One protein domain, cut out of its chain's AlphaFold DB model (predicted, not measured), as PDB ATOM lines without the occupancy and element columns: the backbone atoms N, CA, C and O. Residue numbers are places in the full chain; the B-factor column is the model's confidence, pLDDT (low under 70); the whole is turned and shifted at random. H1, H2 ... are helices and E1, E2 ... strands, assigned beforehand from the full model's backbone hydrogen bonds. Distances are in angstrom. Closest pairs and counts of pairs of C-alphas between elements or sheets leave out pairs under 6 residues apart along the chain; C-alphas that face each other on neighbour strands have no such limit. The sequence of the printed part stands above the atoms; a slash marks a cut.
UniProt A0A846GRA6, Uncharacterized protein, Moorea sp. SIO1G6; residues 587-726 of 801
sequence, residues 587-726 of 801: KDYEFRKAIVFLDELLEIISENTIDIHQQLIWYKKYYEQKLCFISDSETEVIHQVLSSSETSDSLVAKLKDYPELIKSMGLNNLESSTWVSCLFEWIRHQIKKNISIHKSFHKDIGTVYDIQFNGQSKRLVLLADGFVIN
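This is residues 587 to 726 of the 801 residues of an uncharacterized protein of Moorea sp. SIO1G6 (UniProt A0A846GRA6). This elongated domain has a three-stranded sheet with H1 slanting over one face and the other face bare at one end, and a group of crossed helices at the other. There H2 and H4 pack on the long H6, H3 packs on H2 and H4, and H6 leads into E1. The 140 printed residues hold six named helices, then three named strands, a mixed class; the antiparallel sheet runs E1 E2 E3. The whole is only just loose, close to compact, with a radius of gyration of the C-alphas of 17.4 A and spans of 57 by 30 by 25 A.

H1, residues 589 to 605, is on the sheet of E1, 691 to 698, E2, 702 to 709, and E3, 712 to 719, at a height of 9.7 A. These strands form a meander, each the antiparallel neighbour of the one before; N 692 and O 708, 2.9 A, and N 705 and O 716, 2.8 A, are within hydrogen-bond range. H2, residues 612 to 624, touches H3, residues 635 to 643, closest at C-alphas 623 and 639, 5.6 A. H3 and H4, residues 648 to 655, form a helical hairpin, C-alphas 641 and 654 closest at 5.8 A. H5, residues 659 to 664, is near the hub H6, residues 672 to 690, which touches H2, closest at C-alphas 616 and 680, 7.3 A. Every O i to N i+4 pair is within range in H2 to H5, 11 of 13 in H1 and 12 of 15 in H6.

H1 begins at C-alpha 589 (411.045, 487.446, 352.197) and spans 24.6 A; H6 spans 28.0 A. E3 ends at C-alpha 719 (399.899, 491.717, 348.148).

The farthest C-alphas, Asn 669 and Asn 726, are 59.5 A apart. The printed part has no cut and no long link; pLDDT is under 70 at ten residues, among them 631 to 634.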
ATOM      1  N   LYS A 587     410.704 491.798 348.686       68.38
ATOM      2  CA  LYS A 587     410.104 490.828 347.746       68.38
ATOM      3  C   LYS A 587     409.589 489.581 348.477       68.38
ATOM      4  O   LYS A 587     410.126 488.513 348.241       68.38
ATOM      5  N   ASP A 588     408.651 489.757 349.409       74.06
ATOM      6  CA  ASP A 588     407.995 488.714 350.227       74.06
ATOM      7  C   ASP A 588     408.846 487.935 351.241       74.06
ATOM      8  O   ASP A 588     408.312 487.087 351.962       74.06
ATOM      9  N   TYR A 589     410.137 488.246 351.378       80.12
ATOM     10  CA  TYR A 589     411.045 487.446 352.197       80.12
ATOM     11  C   TYR A 589     410.602 487.311 353.665       80.12
ATOM     12  O   TYR A 589     410.858 486.274 354.281       80.12
ATOM     13  N   GLU A 590     409.874 488.297 354.201       85.25
ATOM     14  CA  GLU A 590     409.266 488.260 355.537       85.25
ATOM     15  C   GLU A 590     408.243 487.139 355.730       85.25
ATOM     16  O   GLU A 590     408.094 486.633 356.845       85.25
ATOM     17  N   PHE A 591     407.576 486.735 354.651       89.06
ATOM     18  CA  PHE A 591     406.496 485.750 354.638       89.06
ATOM     19  C   PHE A 591     406.912 484.423 354.006       89.06
ATOM     20  O   PHE A 591     406.098 483.508 353.913       89.06
ATOM     21  N   ARG A 592     408.173 484.281 353.586       86.75
ATOM     22  CA  ARG A 592     408.640 483.126 352.809       86.75
ATOM     23  C   ARG A 592     408.290 481.774 353.437       86.75
ATOM     24  O   ARG A 592     407.904 480.865 352.712       86.75
ATOM     25  N   LYS A 593     408.416 481.624 354.761       89.75
ATOM     26  CA  LYS A 593     408.062 480.368 355.451       89.75
ATOM     27  C   LYS A 593     406.563 480.079 355.363       89.75
ATOM     28  O   LYS A 593     406.184 478.958 355.043       89.75
ATOM     29  N   ALA A 594     405.729 481.093 355.566       90.00
ATOM     30  CA  ALA A 594     404.284 480.982 355.421       90.00
ATOM     31  C   ALA A 594     403.838 480.691 353.981       90.00
ATOM     32  O   ALA A 594     402.962 479.855 353.784       90.00
ATOM     33  N   ILE A 595     404.460 481.321 352.977       87.75
ATOM     34  CA  ILE A 595     404.183 481.046 351.557       87.75
ATOM     35  C   ILE A 595     404.524 479.595 351.225       87.75
ATOM     36  O   ILE A 595     403.688 478.885 350.672       87.75
ATOM     37  N   VAL A 596     405.719 479.138 351.622       87.69
ATOM     38  CA  VAL A 596     406.140 477.740 351.448       87.69
ATOM     39  C   VAL A 596     405.132 476.799 352.101       87.69
ATOM     40  O   VAL A 596     404.684 475.861 351.458       87.69
ATOM     41  N   PHE A 597     404.714 477.079 353.333       91.31
ATOM     42  CA  PHE A 597     403.724 476.267 354.033       91.31
ATOM     43  C   PHE A 597     402.354 476.226 353.326       91.31
ATOM     44  O   PHE A 597     401.754 475.160 353.201       91.31
ATOM     45  N   LEU A 598     401.857 477.356 352.813       90.31
ATOM     46  CA  LEU A 598     400.604 477.395 352.047       90.31
ATOM     47  C   LEU A 598     400.711 476.626 350.722       90.31
ATOM     48  O   LEU A 598     399.765 475.939 350.336       90.31
ATOM     49  N   ASP A 599     401.852 476.721 350.038       86.44
ATOM     50  CA  ASP A 599     402.114 475.979 348.805       86.44
ATOM     51  C   ASP A 599     402.255 474.465 349.073       86.44
ATOM     52  O   ASP A 599     401.701 473.666 348.317       86.44
ATOM     53  N   GLU A 600     402.882 474.059 350.187       88.50
ATOM     54  CA  GLU A 600     402.916 472.659 350.649       88.50
ATOM     55  C   GLU A 600     401.491 472.119 350.882       88.50
ATOM     56  O   GLU A 600     401.146 471.026 350.422       88.50
ATOM     57  N   LEU A 601     400.627 472.888 351.558       88.50
ATOM     58  CA  LEU A 601     399.227 472.504 351.773       88.50
ATOM     59  C   LEU A 601     398.449 472.383 350.457       88.50
ATOM     60  O   LEU A 601     397.681 471.435 350.286       88.50
ATOM     61  N   LEU A 602     398.656 473.307 349.516       88.75
ATOM     62  CA  LEU A 602     398.043 473.238 348.189       88.75
ATOM     63  C   LEU A 602     398.446 471.971 347.441       88.75
ATOM     64  O   LEU A 602     397.576 471.307 346.877       88.75
ATOM     65  N   GLU A 603     399.729 471.611 347.459       86.06
ATOM     66  CA  GLU A 603     400.226 470.420 346.770       86.06
ATOM     67  C   GLU A 603     399.636 469.136 347.374       86.06
ATOM     68  O   GLU A 603     399.166 468.250 346.649       86.06
ATOM     69  N   ILE A 604     399.563 469.060 348.710       86.00
ATOM     70  CA  ILE A 604     398.906 467.954 349.423       86.00
ATOM     71  C   ILE A 604     397.438 467.833 348.987       86.00
ATOM     72  O   ILE A 604     396.943 466.721 348.764       86.00
ATOM     73  N   ILE A 605     396.735 468.951 348.812       84.75
ATOM     74  CA  ILE A 605     395.318 468.960 348.434       84.75
ATOM     75  C   ILE A 605     395.121 468.625 346.940       84.75
ATOM     76  O   ILE A 605     394.175 467.904 346.614       84.75
ATOM     77  N   SER A 606     396.021 469.049 346.043       78.06
ATOM     78  CA  SER A 606     395.810 469.093 344.584       78.06
ATOM     79  C   SER A 606     395.977 467.776 343.805       78.06
ATOM     80  O   SER A 606     396.069 467.816 342.583       78.06
ATOM     81  N   GLU A 607     396.039 466.614 344.465       67.88
ATOM     82  CA  GLU A 607     396.143 465.278 343.823       67.88
ATOM     83  C   GLU A 607     397.380 465.040 342.938       67.88
ATOM     84  O   GLU A 607     397.502 463.985 342.319       67.88
ATOM     85  N   ASN A 608     398.357 465.951 342.950       68.75
ATOM     86  CA  ASN A 608     399.639 465.741 342.281       68.75
ATOM     87  C   ASN A 608     400.390 464.552 342.899       68.75
ATOM     88  O   ASN A 608     400.318 464.311 344.108       68.75
ATOM     89  N   THR A 609     401.146 463.832 342.068       71.94
ATOM     90  CA  THR A 609     402.122 462.837 342.525       71.94
ATOM     91  C   THR A 609     403.305 463.561 343.156       71.94
ATOM     92  O   THR A 609     404.189 464.038 342.445       71.94
ATOM     93  N   ILE A 610     403.297 463.654 344.481       74.25
ATOM     94  CA  ILE A 610     404.434 464.123 345.273       74.25
ATOM     95  C   ILE A 610     405.227 462.895 345.708       74.25
ATOM     96  O   ILE A 610     404.666 461.817 345.914       74.25
ATOM     97  N   ASP A 611     406.533 463.063 345.856       83.50
ATOM     98  CA  ASP A 611     407.372 462.054 346.480       83.50
ATOM     99  C   ASP A 611     406.911 461.759 347.924       83.50
ATOM    100  O   ASP A 611     406.681 462.670 348.727       83.50
ATOM    101  N   ILE A 612     406.783 460.469 348.253       81.00
ATOM    102  CA  ILE A 612     406.269 460.003 349.551       81.00
ATOM    103  C   ILE A 612     407.198 460.435 350.693       81.00
ATOM    104  O   ILE A 612     406.720 460.808 351.766       81.00
ATOM    105  N   HIS A 613     408.520 460.422 350.485       80.94
ATOM    106  CA  HIS A 613     409.461 460.840 351.524       80.94
ATOM    107  C   HIS A 613     409.310 462.330 351.831       80.94
ATOM    108  O   HIS A 613     409.281 462.714 353.002       80.94
ATOM    109  N   GLN A 614     409.136 463.160 350.801       84.38
ATOM    110  CA  GLN A 614     408.915 464.594 350.975       84.38
ATOM    111  C   GLN A 614     407.641 464.899 351.783       84.38
ATOM    112  O   GLN A 614     407.664 465.748 352.676       84.38
ATOM    113  N   GLN A 615     406.544 464.181 351.532       83.81
ATOM    114  CA  GLN A 615     405.299 464.355 352.290       83.81
ATOM    115  C   GLN A 615     405.425 463.904 353.747       83.81
ATOM    116  O   GLN A 615     404.906 464.572 354.637       83.81
ATOM    117  N   LEU A 616     406.137 462.804 354.017       82.62
ATOM    118  CA  LEU A 616     406.384 462.347 355.388       82.62
ATOM    119  C   LEU A 616     407.181 463.382 356.195       82.62
ATOM    120  O   LEU A 616     406.868 463.609 357.364       82.62
ATOM    121  N   ILE A 617     408.153 464.056 355.565       86.50
ATOM    122  CA  ILE A 617     408.888 465.179 356.172       86.50
ATOM    123  C   ILE A 617     407.923 466.314 356.540       86.50
ATOM    124  O   ILE A 617     407.980 466.834 357.657       86.50
ATOM    125  N   TRP A 618     407.013 466.684 355.635       89.12
ATOM    126  CA  TRP A 618     406.013 467.717 355.912       89.12
ATOM    127  C   TRP A 618     405.064 467.320 357.038       89.12
ATOM    128  O   TRP A 618     404.855 468.102 357.961       89.12
ATOM    129  N   TYR A 619     404.536 466.097 357.013       88.12
ATOM    130  CA  TYR A 619     403.642 465.609 358.057       88.12
ATOM    131  C   TYR A 619     404.323 465.614 359.416       88.12
ATOM    132  O   TYR A 619     403.756 466.153 360.363       88.12
ATOM    133  N   LYS A 620     405.557 465.105 359.507       86.75
ATOM    134  CA  LYS A 620     406.344 465.152 360.744       86.75
ATOM    135  C   LYS A 620     406.419 466.579 361.296       86.75
ATOM    136  O   LYS A 620     406.033 466.792 362.442       86.75
ATOM    137  N   LYS A 621     406.789 467.552 360.454       88.94
ATOM    138  CA  LYS A 621     406.815 468.981 360.811       88.94
ATOM    139  C   LYS A 621     405.451 469.472 361.319       88.94
ATOM    140  O   LYS A 621     405.389 470.176 362.323       88.94
ATOM    141  N   TYR A 622     404.350 469.096 360.667       89.62
ATOM    142  CA  TYR A 622     403.004 469.524 361.071       89.62
ATOM    143  C   TYR A 622     402.585 468.977 362.443       89.62
ATOM    144  O   TYR A 622     401.964 469.699 363.228       89.62
ATOM    145  N   TYR A 623     402.938 467.723 362.744       86.75
ATOM    146  CA  TYR A 623     402.708 467.110 364.053       86.75
ATOM    147  C   TYR A 623     403.594 467.740 365.141       86.75
ATOM    148  O   TYR A 623     403.083 468.085 366.207       86.75
ATOM    149  N   GLU A 624     404.886 467.954 364.863       86.31
ATOM    150  CA  GLU A 624     405.837 468.604 365.784       86.31
ATOM    151  C   GLU A 624     405.369 470.014 366.182       86.31
ATOM    152  O   GLU A 624     405.395 470.377 367.360       86.31
ATOM    153  N   GLN A 625     404.871 470.784 365.211       86.62
ATOM    154  CA  GLN A 625     404.355 472.143 365.415       86.62
ATOM    155  C   GLN A 625     402.911 472.186 365.946       86.62
ATOM    156  O   GLN A 625     402.376 473.269 366.182       86.62
ATOM    157  N   LYS A 626     402.267 471.027 366.155       86.44
ATOM    158  CA  LYS A 626     400.889 470.904 366.667       86.44
ATOM    159  C   LYS A 626     399.872 471.740 365.875       86.44
ATOM    160  O   LYS A 626     399.061 472.468 366.452       86.44
ATOM    161  N   LEU A 627     399.919 471.646 364.544       87.44
ATOM    162  CA  LEU A 627     399.024 472.406 363.666       87.44
ATOM    163  C   LEU A 627     397.558 471.948 363.800       87.44
ATOM    164  O   LEU A 627     397.256 470.768 363.979       87.44
ATOM    165  N   CYS A 628     396.619 472.890 363.700       81.12
ATOM    166  CA  CYS A 628     395.223 472.715 364.110       81.12
ATOM    167  C   CYS A 628     394.383 471.794 363.219       81.12
ATOM    168  O   CYS A 628     393.321 471.352 363.640       81.12
ATOM    169  N   PHE A 629     394.815 471.522 361.988       81.81
ATOM    170  CA  PHE A 629     394.126 470.622 361.051       81.81
ATOM    171  C   PHE A 629     394.593 469.162 361.173       81.81
ATOM    172  O   PHE A 629     394.102 468.303 360.441       81.81
ATOM    173  N   ILE A 630     395.519 468.891 362.100       76.31
ATOM    174  CA  ILE A 630     396.107 467.576 362.393       76.31
ATOM    175  C   ILE A 630     395.573 467.004 363.735       76.31
ATOM    176  O   ILE A 630     396.077 466.005 364.248       76.31
ATOM    177  N   SER A 631     394.562 467.633 364.349       61.31
ATOM    178  CA  SER A 631     394.082 467.281 365.692       61.31
ATOM    179  C   SER A 631     393.069 466.128 365.695       61.31
ATOM    180  O   SER A 631     391.892 466.356 365.423       61.31
ATOM    181  N   ASP A 632     393.515 464.940 366.102       62.34
ATOM    182  CA  ASP A 632     392.695 463.763 366.410       62.34
ATOM    183  C   ASP A 632     393.249 463.052 367.668       62.34
ATOM    184  O   ASP A 632     394.359 463.319 368.128       62.34
ATOM    185  N   SER A 633     392.506 462.105 368.253       61.66
ATOM    186  CA  SER A 633     392.988 461.292 369.392       61.66
ATOM    187  C   SER A 633     394.262 460.486 369.089       61.66
ATOM    188  O   SER A 633     394.908 459.972 369.999       61.66
ATOM    189  N   GLU A 634     394.617 460.371 367.810       68.50
ATOM    190  CA  GLU A 634     395.734 459.592 367.277       68.50
ATOM    191  C   GLU A 634     396.984 460.452 367.002       68.50
ATOM    192  O   GLU A 634     398.031 459.917 366.633       68.50
ATOM    193  N   THR A 635     396.918 461.773 367.232       74.06
ATOM    194  CA  THR A 635     397.987 462.729 366.892       74.06
ATOM    195  C   THR A 635     399.318 462.410 367.569       74.06
ATOM    196  O   THR A 635     400.366 462.433 366.925       74.06
ATOM    197  N   GLU A 636     399.289 462.065 368.856       77.31
ATOM    198  CA  GLU A 636     400.497 461.737 369.621       77.31
ATOM    199  C   GLU A 636     401.143 460.433 369.125       77.31
ATOM    200  O   GLU A 636     402.366 460.322 369.040       77.31
ATOM    201  N   VAL A 637     400.321 459.458 368.727       80.69
ATOM    202  CA  VAL A 637     400.788 458.174 368.194       80.69
ATOM    203  C   VAL A 637     401.449 458.365 366.831       80.69
ATOM    204  O   VAL A 637     402.554 457.876 366.608       80.69
ATOM    205  N   ILE A 638     400.812 459.108 365.927       83.06
ATOM    206  CA  ILE A 638     401.356 459.355 364.587       83.06
ATOM    207  C   ILE A 638     402.636 460.186 364.671       83.06
ATOM    208  O   ILE A 638     403.617 459.865 364.000       83.06
ATOM    209  N   HIS A 639     402.674 461.192 365.546       83.62
ATOM    210  CA  HIS A 639     403.894 461.944 365.820       83.62
ATOM    211  C   HIS A 639     405.040 461.025 366.271       83.62
ATOM    212  O   HIS A 639     406.151 461.128 365.750       83.62
ATOM    213  N   GLN A 640     404.778 460.083 367.182       82.75
ATOM    214  CA  GLN A 640     405.778 459.108 367.635       82.75
ATOM    215  C   GLN A 640     406.227 458.160 366.511       82.75
ATOM    216  O   GLN A 640     407.422 457.863 366.409       82.75
ATOM    217  N   VAL A 641     405.306 457.719 365.647       84.62
ATOM    218  CA  VAL A 641     405.618 456.888 364.472       84.62
ATOM    219  C   VAL A 641     406.530 457.637 363.495       84.62
ATOM    220  O   VAL A 641     407.578 457.111 363.119       84.62
ATOM    221  N   LEU A 642     406.190 458.880 363.146       85.06
ATOM    222  CA  LEU A 642     406.954 459.703 362.201       85.06
ATOM    223  C   LEU A 642     408.298 460.185 362.770       85.06
ATOM    224  O   LEU A 642     409.269 460.339 362.032       85.06
ATOM    225  N   SER A 643     408.387 460.417 364.080       80.25
ATOM    226  CA  SER A 643     409.597 460.962 364.711       80.25
ATOM    227  C   SER A 643     410.709 459.938 364.915       80.25
ATOM    228  O   SER A 643     411.870 460.323 365.023       80.25
ATOM    229  N   SER A 644     410.372 458.649 364.966       71.25
ATOM    230  CA  SER A 644     411.300 457.568 365.328       71.25
ATOM    231  C   SER A 644     411.853 456.776 364.138       71.25
ATOM    232  O   SER A 644     412.543 455.780 364.341       71.25
ATOM    233  N   SER A 645     411.552 457.198 362.906       68.25
ATOM    234  CA  SER A 645     411.777 456.392 361.705       68.25
ATOM    235  C   SER A 645     412.358 457.213 360.548       68.25
ATOM    236  O   SER A 645     411.792 458.233 360.169       68.25
ATOM    237  N   GLU A 646     413.471 456.753 359.965       69.75
ATOM    238  CA  GLU A 646     414.126 457.381 358.796       69.75
ATOM    239  C   GLU A 646     413.908 456.591 357.494       69.75
ATOM    240  O   GLU A 646     414.110 457.109 356.397       69.75
ATOM    241  N   THR A 647     413.464 455.334 357.597       79.56
ATOM    242  CA  THR A 647     413.219 454.428 356.465       79.56
ATOM    243  C   THR A 647     411.813 453.833 356.512       79.56
ATOM    244  O   THR A 647     411.217 453.700 357.586       79.56
ATOM    245  N   SER A 648     411.296 453.397 355.361       79.12
ATOM    246  CA  SER A 648     409.997 452.714 355.272       79.12
ATOM    247  C   SER A 648     409.914 451.485 356.186       79.12
ATOM    248  O   SER A 648     408.900 451.283 356.847       79.12
ATOM    249  N   ASP A 649     410.997 450.713 356.304       81.44
ATOM    250  CA  ASP A 649     411.046 449.534 357.179       81.44
ATOM    251  C   ASP A 649     410.962 449.907 358.666       81.44
ATOM    252  O   ASP A 649     410.275 449.233 359.437       81.44
ATOM    253  N   SER A 650     411.610 451.007 359.072       84.25
ATOM    254  CA  SER A 650     411.514 451.513 360.449       84.25
ATOM    255  C   SER A 650     410.106 452.023 360.786       84.25
ATOM    256  O   SER A 650     409.593 451.699 361.857       84.25
ATOM    257  N   LEU A 651     409.430 452.689 359.837       84.31
ATOM    258  CA  LEU A 651     408.032 453.112 359.988       84.31
ATOM    259  C   LEU A 651     407.102 451.910 360.177       84.31
ATOM    260  O   LEU A 651     406.266 451.906 361.078       84.31
ATOM    261  N   VAL A 652     407.269 450.865 359.360       85.12
ATOM    262  CA  VAL A 652     406.488 449.623 359.473       85.12
ATOM    263  C   VAL A 652     406.731 448.939 360.815       85.12
ATOM    264  O   VAL A 652     405.781 448.469 361.440       85.12
ATOM    265  N   ALA A 653     407.985 448.873 361.270       85.88
ATOM    266  CA  ALA A 653     408.318 448.305 362.571       85.88
ATOM    267  C   ALA A 653     407.638 449.081 363.705       85.88
ATOM    268  O   ALA A 653     407.044 448.462 364.584       85.88
ATOM    269  N   LYS A 654     407.649 450.418 363.641       87.88
ATOM    270  CA  LYS A 654     407.039 451.265 364.665       87.88
ATOM    271  C   LYS A 654     405.514 451.218 364.656       87.88
ATOM    272  O   LYS A 654     404.907 451.190 365.720       87.88
ATOM    273  N   LEU A 655     404.879 451.147 363.485       86.25
ATOM    274  CA  LEU A 655     403.422 450.999 363.371       86.25
ATOM    275  C   LEU A 655     402.903 449.744 364.090       86.25
ATOM    276  O   LEU A 655     401.807 449.780 364.647       86.25
ATOM    277  N   LYS A 656     403.689 448.657 364.138       87.44
ATOM    278  CA  LYS A 656     403.318 447.423 364.857       87.44
ATOM    279  C   LYS A 656     403.144 447.627 366.364       87.44
ATOM    280  O   LYS A 656     402.392 446.867 366.971       87.44
ATOM    281  N   ASP A 657     403.773 448.649 366.944       88.75
ATOM    282  CA  ASP A 657     403.604 449.002 368.358       88.75
ATOM    283  C   ASP A 657     402.210 449.601 368.647       88.75
ATOM    284  O   ASP A 657     401.808 449.693 369.807       88.75
ATOM    285  N   TYR A 658     401.451 449.983 367.607       87.44
ATOM    286  CA  TYR A 658     400.164 450.683 367.718       87.44
ATOM    287  C   TYR A 658     399.046 449.987 366.911       87.44
ATOM    288  O   TYR A 658     398.554 450.524 365.914       87.44
ATOM    289  N   PRO A 659     398.582 448.797 367.338       84.12
ATOM    290  CA  PRO A 659     397.593 448.000 366.602       84.12
ATOM    291  C   PRO A 659     396.224 448.682 366.429       84.12
ATOM    292  O   PRO A 659     395.537 448.431 365.441       84.12
ATOM    293  N   GLU A 660     395.826 449.573 367.342       82.88
ATOM    294  CA  GLU A 660     394.572 450.334 367.202       82.88
ATOM    295  C   GLU A 660     394.634 451.357 366.054       82.88
ATOM    296  O   GLU A 660     393.638 451.529 365.354       82.88
ATOM    297  N   LEU A 661     395.805 451.952 365.783       82.06
ATOM    298  CA  LEU A 661     396.009 452.849 364.636       82.06
ATOM    299  C   LEU A 661     395.981 452.067 363.311       82.06
ATOM    300  O   LEU A 661     395.366 452.484 362.334       82.06
ATOM    301  N   ILE A 662     396.595 450.878 363.270       82.56
ATOM    302  CA  ILE A 662     396.522 449.976 362.104       82.56
ATOM    303  C   ILE A 662     395.056 449.634 361.793       82.56
ATOM    304  O   ILE A 662     394.639 449.632 360.632       82.56
ATOM    305  N   LYS A 663     394.256 449.392 362.835       83.38
ATOM    306  CA  LYS A 663     392.829 449.101 362.716       83.38
ATOM    307  C   LYS A 663     392.016 450.304 362.239       83.38
ATOM    308  O   LYS A 663     391.165 450.109 361.371       83.38
ATOM    309  N   SER A 664     392.259 451.510 362.755       80.06
ATOM    310  CA  SER A 664     391.534 452.724 362.340       80.06
ATOM    311  C   SER A 664     391.849 453.141 360.900       80.06
ATOM    312  O   SER A 664     390.964 453.614 360.187       80.06
ATOM    313  N   MET A 665     393.066 452.859 360.429       80.06
ATOM    314  CA  MET A 665     393.464 453.007 359.025       80.06
ATOM    315  C   MET A 665     392.969 451.869 358.110       80.06
ATOM    316  O   MET A 665     393.129 451.946 356.893       80.06
ATOM    317  N   GLY A 666     392.395 450.792 358.663       81.31
ATOM    318  CA  GLY A 666     391.911 449.640 357.892       81.31
ATOM    319  C   GLY A 666     393.006 448.694 357.370       81.31
ATOM    320  O   GLY A 666     392.757 447.940 356.431       81.31
ATOM    321  N   LEU A 667     394.206 448.694 357.966       78.81
ATOM    322  CA  LEU A 667     395.376 447.953 357.464       78.81
ATOM    323  C   LEU A 667     395.500 446.506 357.960       78.81
ATOM    324  O   LEU A 667     396.395 445.789 357.521       78.81
ATOM    325  N   ASN A 668     394.608 446.048 358.844       76.44
ATOM    326  CA  ASN A 668     394.713 444.744 359.523       76.44
ATOM    327  C   ASN A 668     394.830 443.528 358.583       76.44
ATOM    328  O   ASN A 668     395.327 442.487 359.002       76.44
ATOM    329  N   ASN A 669     394.376 443.657 357.332       76.94
ATOM    330  CA  ASN A 669     394.376 442.590 356.325       76.94
ATOM    331  C   ASN A 669     395.305 442.881 355.127       76.94
ATOM    332  O   ASN A 669     395.246 442.164 354.129       76.94
ATOM    333  N   LEU A 670     396.116 443.942 355.190       80.06
ATOM    334  CA  LEU A 670     397.023 444.361 354.118       80.06
ATOM    335  C   LEU A 670     398.469 443.966 354.432       80.06
ATOM    336  O   LEU A 670     398.887 443.968 355.591       80.06
ATOM    337  N   GLU A 671     399.254 443.664 353.395       83.88
ATOM    338  CA  GLU A 671     400.680 443.372 353.554       83.88
ATOM    339  C   GLU A 671     401.429 444.576 354.137       83.88
ATOM    340  O   GLU A 671     401.229 445.712 353.699       83.88
ATOM    341  N   SER A 672     402.341 444.331 355.084       81.44
ATOM    342  CA  SER A 672     403.097 445.393 355.764       81.44
ATOM    343  C   SER A 672     403.915 446.284 354.821       81.44
ATOM    344  O   SER A 672     404.180 447.435 355.153       81.44
ATOM    345  N   SER A 673     404.259 445.787 353.630       79.81
ATOM    346  CA  SER A 673     404.908 446.540 352.546       79.81
ATOM    347  C   SER A 673     404.073 447.727 352.041       79.81
ATOM    348  O   SER A 673     404.629 448.692 351.523       79.81
ATOM    349  N   THR A 674     402.748 447.689 352.214       83.25
ATOM    350  CA  THR A 674     401.815 448.736 351.755       83.25
ATOM    351  C   THR A 674     401.473 449.767 352.829       83.25
ATOM    352  O   THR A 674     400.958 450.840 352.514       83.25
ATOM    353  N   TRP A 675     401.793 449.486 354.097       86.44
ATOM    354  CA  TRP A 675     401.312 450.277 355.231       86.44
ATOM    355  C   TRP A 675     401.790 451.729 355.217       86.44
ATOM    356  O   TRP A 675     401.029 452.610 355.596       86.44
ATOM    357  N   VAL A 676     403.011 451.998 354.743       83.50
ATOM    358  CA  VAL A 676     403.549 453.370 354.645       83.50
ATOM    359  C   VAL A 676     402.767 454.200 353.626       83.50
ATOM    360  O   VAL A 676     402.421 455.345 353.903       83.50
ATOM    361  N   SER A 677     402.434 453.608 352.474       82.62
ATOM    362  CA  SER A 677     401.624 454.265 351.441       82.62
ATOM    363  C   SER A 677     400.206 454.550 351.951       82.62
ATOM    364  O   SER A 677     399.685 455.651 351.783       82.62
ATOM    365  N   CYS A 678     399.605 453.597 352.670       85.62
ATOM    366  CA  CYS A 678     398.282 453.794 353.252       85.62
ATOM    367  C   CYS A 678     398.268 454.797 354.417       85.62
ATOM    368  O   CYS A 678     397.315 455.564 354.521       85.62
ATOM    369  N   LEU A 679     399.306 454.832 355.265       84.19
ATOM    370  CA  LEU A 679     399.468 455.850 356.310       84.19
ATOM    371  C   LEU A 679     399.506 457.251 355.689       84.19
ATOM    372  O   LEU A 679     398.833 458.160 356.171       84.19
ATOM    373  N   PHE A 680     400.258 457.415 354.600       85.38
ATOM    374  CA  PHE A 680     400.321 458.675 353.865       85.38
ATOM    375  C   PHE A 680     398.934 459.113 353.355       85.38
ATOM    376  O   PHE A 680     398.513 460.239 353.638       85.38
ATOM    377  N   GLU A 681     398.220 458.236 352.642       86.00
ATOM    378  CA  GLU A 681     396.888 458.552 352.100       86.00
ATOM    379  C   GLU A 681     395.864 458.811 353.209       86.00
ATOM    380  O   GLU A 681     395.011 459.693 353.086       86.00
ATOM    381  N   TRP A 682     395.976 458.104 354.333       85.94
ATOM    382  CA  TRP A 682     395.130 458.341 355.494       85.94
ATOM    383  C   TRP A 682     395.379 459.726 356.110       85.94
ATOM    384  O   TRP A 682     394.421 460.474 356.307       85.94
ATOM    385  N   ILE A 683     396.642 460.127 356.336       86.50
ATOM    386  CA  ILE A 683     396.970 461.471 356.858       86.50
ATOM    387  C   ILE A 683     396.471 462.542 355.882       86.50
ATOM    388  O   ILE A 683     395.839 463.518 356.291       86.50
ATOM    389  N   ARG A 684     396.690 462.336 354.578       87.00
ATOM    390  CA  ARG A 684     396.188 463.221 353.523       87.00
ATOM    391  C   ARG A 684     394.670 463.379 353.596       87.00
ATOM    392  O   ARG A 684     394.161 464.494 353.475       87.00
ATOM    393  N   HIS A 685     393.950 462.275 353.787       86.75
ATOM    394  CA  HIS A 685     392.499 462.273 353.921       86.75
ATOM    395  C   HIS A 685     392.037 463.066 355.150       86.75
ATOM    396  O   HIS A 685     391.115 463.873 355.025       86.75
ATOM    397  N   GLN A 686     392.703 462.912 356.303       84.00
ATOM    398  CA  GLN A 686     392.377 463.700 357.501       84.00
ATOM    399  C   GLN A 686     392.598 465.201 357.284       84.00
ATOM    400  O   GLN A 686     391.737 466.004 357.640       84.00
ATOM    401  N   ILE A 687     393.691 465.592 356.618       87.94
ATOM    402  CA  ILE A 687     393.930 466.997 356.258       87.94
ATOM    403  C   ILE A 687     392.784 467.511 355.372       87.94
ATOM    404  O   ILE A 687     392.138 468.502 355.714       87.94
ATOM    405  N   LYS A 688     392.461 466.805 354.278       88.56
ATOM    406  CA  LYS A 688     391.396 467.198 353.331       88.56
ATOM    407  C   LYS A 688     390.005 467.307 353.970       88.56
ATOM    408  O   LYS A 688     389.164 468.046 353.468       88.56
ATOM    409  N   LYS A 689     389.745 466.578 355.059       87.44
ATOM    410  CA  LYS A 689     388.481 466.655 355.805       87.44
ATOM    411  C   LYS A 689     388.318 467.987 356.543       87.44
ATOM    412  O   LYS A 689     387.195 468.471 356.676       87.44
ATOM    413  N   ASN A 690     389.423 468.565 357.012       87.81
ATOM    414  CA  ASN A 690     389.411 469.737 357.885       87.81
ATOM    415  C   ASN A 690     389.715 471.046 357.142       87.81
ATOM    416  O   ASN A 690     389.291 472.107 357.603       87.81
ATOM    417  N   ILE A 691     390.426 470.987 356.007       91.69
ATOM    418  CA  ILE A 691     390.825 472.168 355.235       91.69
ATOM    419  C   ILE A 691     390.654 471.982 353.720       91.69
ATOM    420  O   ILE A 691     390.984 470.940 353.154       91.69
ATOM    421  N   SER A 692     390.193 473.036 353.045       91.94
ATOM    422  CA  SER A 692     390.307 473.191 351.590       91.94
ATOM    423  C   SER A 692     390.894 474.560 351.259       91.94
ATOM    424  O   SER A 692     390.630 475.525 351.976       91.94
ATOM    425  N   ILE A 693     391.713 474.633 350.206       92.50
ATOM    426  CA  ILE A 693     392.444 475.844 349.814       92.50
ATOM    427  C   ILE A 693     392.351 476.015 348.299       92.50
ATOM    428  O   ILE A 693     392.590 475.070 347.546       92.50
ATOM    429  N   HIS A 694     392.049 477.232 347.855       91.38
ATOM    430  CA  HIS A 694     392.120 477.648 346.460       91.38
ATOM    431  C   HIS A 694     393.060 478.848 346.312       91.38
ATOM    432  O   HIS A 694     392.931 479.820 347.049       91.38
ATOM    433  N   LYS A 695     393.997 478.779 345.355       90.88
ATOM    434  CA  LYS A 695     394.956 479.851 345.042       90.88
ATOM    435  C   LYS A 695     394.598 480.503 343.715       90.88
ATOM    436  O   LYS A 695     394.507 479.817 342.694       90.88
ATOM    437  N   SER A 696     394.470 481.823 343.714       89.62
ATOM    438  CA  SER A 696     394.278 482.626 342.507       89.62
ATOM    439  C   SER A 696     395.299 483.764 342.432       89.62
ATOM    440  O   SER A 696     395.789 484.251 343.452       89.62
ATOM    441  N   PHE A 697     395.650 484.173 341.208       84.62
ATOM    442  CA  PHE A 697     396.576 485.282 340.968       84.62
ATOM    443  C   PHE A 697     395.885 486.440 340.279       84.62
ATOM    444  O   PHE A 697     395.221 486.287 339.250       84.62
ATOM    445  N   HIS A 698     396.151 487.624 340.801       83.62
ATOM    446  CA  HIS A 698     395.619 488.878 340.320       83.62
ATOM    447  C   HIS A 698     396.783 489.806 339.994       83.62
ATOM    448  O   HIS A 698     397.519 490.243 340.873       83.62
ATOM    449  N   LYS A 699     396.916 490.159 338.714       75.38
ATOM    450  CA  LYS A 699     398.033 490.950 338.165       75.38
ATOM    451  C   LYS A 699     398.323 492.267 338.897       75.38
ATOM    452  O   LYS A 699     399.433 492.774 338.838       75.38
ATOM    453  N   ASP A 700     397.295 492.825 339.514       76.56
ATOM    454  CA  ASP A 700     397.248 494.166 340.081       76.56
ATOM    455  C   ASP A 700     397.040 494.162 341.605       76.56
ATOM    456  O   ASP A 700     396.873 495.228 342.198       76.56
ATOM    457  N   ILE A 701     397.034 492.968 342.213       83.31
ATOM    458  CA  ILE A 701     396.856 492.744 343.654       83.31
ATOM    459  C   ILE A 701     397.964 491.826 344.195       83.31
ATOM    460  O   ILE A 701     398.652 492.205 345.132       83.31
ATOM    461  N   GLY A 702     398.182 490.658 343.588       86.88
ATOM    462  CA  GLY A 702     399.069 489.607 344.087       86.88
ATOM    463  C   GLY A 702     398.348 488.260 344.126       86.88
ATOM    464  O   GLY A 702     397.596 487.935 343.203       86.88
ATOM    465  N   THR A 703     398.554 487.494 345.190       88.88
ATOM    466  CA  THR A 703     398.008 486.138 345.345       88.88
ATOM    467  C   THR A 703     396.918 486.113 346.402       88.88
ATOM    468  O   THR A 703     397.078 486.681 347.480       88.88
ATOM    469  N   VAL A 704     395.815 485.432 346.108       93.25
ATOM    470  CA  VAL A 704     394.695 485.249 347.036       93.25
ATOM    471  C   VAL A 704     394.527 483.762 347.327       93.25
ATOM    472  O   VAL A 704     394.456 482.948 346.406       93.25
ATOM    473  N   TYR A 705     394.469 483.431 348.615       94.25
ATOM    474  CA  TYR A 705     394.159 482.108 349.138       94.25
ATOM    475  C   TYR A 705     392.775 482.148 349.785       94.25
ATOM    476  O   TYR A 705     392.594 482.750 350.846       94.25
ATOM    477  N   ASP A 706     391.812 481.481 349.159       95.25
ATOM    478  CA  ASP A 706     390.494 481.238 349.740       95.25
ATOM    479  C   ASP A 706     390.526 479.894 350.469       95.25
ATOM    480  O   ASP A 706     390.802 478.853 349.866       95.25
ATOM    481  N   ILE A 707     390.293 479.920 351.780       95.12
ATOM    482  CA  ILE A 707     390.474 478.768 352.663       95.12
ATOM    483  C   ILE A 707     389.156 478.480 353.387       95.12
ATOM    484  O   ILE A 707     388.581 479.358 354.028       95.12
ATOM    485  N   GLN A 708     388.688 477.234 353.329       93.88
ATOM    486  CA  GLN A 708     387.644 476.743 354.233       93.88
ATOM    487  C   GLN A 708     388.299 475.876 355.295       93.88
ATOM    488  O   GLN A 708     388.956 474.892 354.952       93.88
ATOM    489  N   PHE A 709     388.109 476.219 356.565       92.12
ATOM    490  CA  PHE A 709     388.664 475.474 357.690       92.12
ATOM    491  C   PHE A 709     387.610 475.290 358.782       92.12
ATOM    492  O   PHE A 709     387.073 476.271 359.293       92.12
ATOM    493  N   ASN A 710     387.290 474.042 359.140       87.56
ATOM    494  CA  ASN A 710     386.278 473.708 360.157       87.56
ATOM    495  C   ASN A 710     384.944 474.474 359.993       87.56
ATOM    496  O   ASN A 710     384.361 474.957 360.964       87.56
ATOM    497  N   GLY A 711     384.476 474.622 358.748       86.62
ATOM    498  CA  GLY A 711     383.248 475.353 358.408       86.62
ATOM    499  C   GLY A 711     383.367 476.884 358.430       86.62
ATOM    500  O   GLY A 711     382.381 477.564 358.163       86.62
ATOM    501  N   GLN A 712     384.546 477.436 358.727       91.81
ATOM    502  CA  GLN A 712     384.823 478.870 358.663       91.81
ATOM    503  C   GLN A 712     385.446 479.239 357.317       91.81
ATOM    504  O   GLN A 712     386.392 478.596 356.859       91.81
ATOM    505  N   SER A 713     384.948 480.323 356.723       94.25
ATOM    506  CA  SER A 713     385.538 480.933 355.531       94.25
ATOM    507  C   SER A 713     386.631 481.923 355.927       94.25
ATOM    508  O   SER A 713     386.376 482.876 356.673       94.25
ATOM    509  N   LYS A 714     387.836 481.693 355.410       95.44
ATOM    510  CA  LYS A 714     389.040 482.495 355.615       95.44
ATOM    511  C   LYS A 714     389.567 482.981 354.268       95.44
ATOM    512  O   LYS A 714     389.507 482.253 353.277       95.44
ATOM    513  N   ARG A 715     390.144 484.179 354.249       95.88
ATOM    514  CA  ARG A 715     390.830 484.721 353.074       95.88
ATOM    515  C   ARG A 715     392.183 485.296 353.459       95.88
ATOM    516  O   ARG A 715     392.254 486.227 354.257       95.88
ATOM    517  N   LEU A 716     393.248 484.758 352.876       96.25
ATOM    518  CA  LEU A 716     394.598 485.297 353.018       96.25
ATOM    519  C   LEU A 716     395.027 485.924 351.697       96.25
ATOM    520  O   LEU A 716     394.964 485.291 350.647       96.25
ATOM    521  N   VAL A 717     395.469 487.175 351.746       94.44
ATOM    522  CA  VAL A 717     395.913 487.919 350.566       94.44
ATOM    523  C   VAL A 717     397.387 488.259 350.723       94.44
ATOM    524  O   VAL A 717     397.760 488.970 351.652       94.44
ATOM    525  N   LEU A 718     398.214 487.793 349.791       91.56
ATOM    526  CA  LEU A 718     399.598 488.229 349.630       91.56
ATOM    527  C   LEU A 718     399.636 489.348 348.594       91.56
ATOM    528  O   LEU A 718     399.542 489.095 347.387       91.56
ATOM    529  N   LEU A 719     399.763 490.588 349.054       89.06
ATOM    530  CA  LEU A 719     399.899 491.717 348.148       89.06
ATOM    531  C   LEU A 719     401.284 491.718 347.504       89.06
ATOM    532  O   LEU A 719     402.293 491.570 348.190       89.06
ATOM    533  N   ALA A 720     401.310 491.916 346.185       77.81
ATOM    534  CA  ALA A 720     402.522 491.934 345.373       77.81
ATOM    535  C   ALA A 720     403.399 490.669 345.492       77.81
ATOM    536  O   ALA A 720     404.615 490.794 345.486       77.81
ATOM    537  N   ASP A 721     402.812 489.468 345.579       74.94
ATOM    538  CA  ASP A 721     403.545 488.184 345.658       74.94
ATOM    539  C   ASP A 721     404.722 488.097 344.652       74.94
ATOM    540  O   ASP A 721     404.528 488.262 343.439       74.94
ATOM    541  N   GLY A 722     405.945 487.883 345.157       67.81
ATOM    542  CA  GLY A 722     407.205 487.909 344.403       67.81
ATOM    543  C   GLY A 722     407.838 489.296 344.186       67.81
ATOM    544  O   GLY A 722     408.937 489.400 343.628       67.81
ATOM    545  N   PHE A 723     407.183 490.377 344.606       71.88
ATOM    546  CA  PHE A 723     407.583 491.765 344.369       71.88
ATOM    547  C   PHE A 723     407.522 492.616 345.645       71.88
ATOM    548  O   PHE A 723     407.018 492.209 346.686       71.88
ATOM    549  N   VAL A 724     408.086 493.822 345.574       74.88
ATOM    550  CA  VAL A 724     407.930 494.834 346.627       74.88
ATOM    551  C   VAL A 724     406.716 495.687 346.271       74.88
ATOM    552  O   VAL A 724     406.605 496.132 345.124       74.88
ATOM    553  N   ILE A 725     405.807 495.903 347.228       78.88
ATOM    554  CA  ILE A 725     404.505 496.536 346.964       78.88
ATOM    555  C   ILE A 725     404.627 497.934 346.346       78.88
ATOM    556  O   ILE A 725     403.867 498.262 345.438       78.88
ATOM    557  N   ASN A 726     405.632 498.713 346.761       75.38
ATOM    558  CA  ASN A 726     405.860 500.077 346.281       75.38
ATOM    559  C   ASN A 726     406.165 500.152 344.773       75.38
ATOM    560  O   ASN A 726     405.988 501.200 344.171       75.38
TER     561      ASN A 726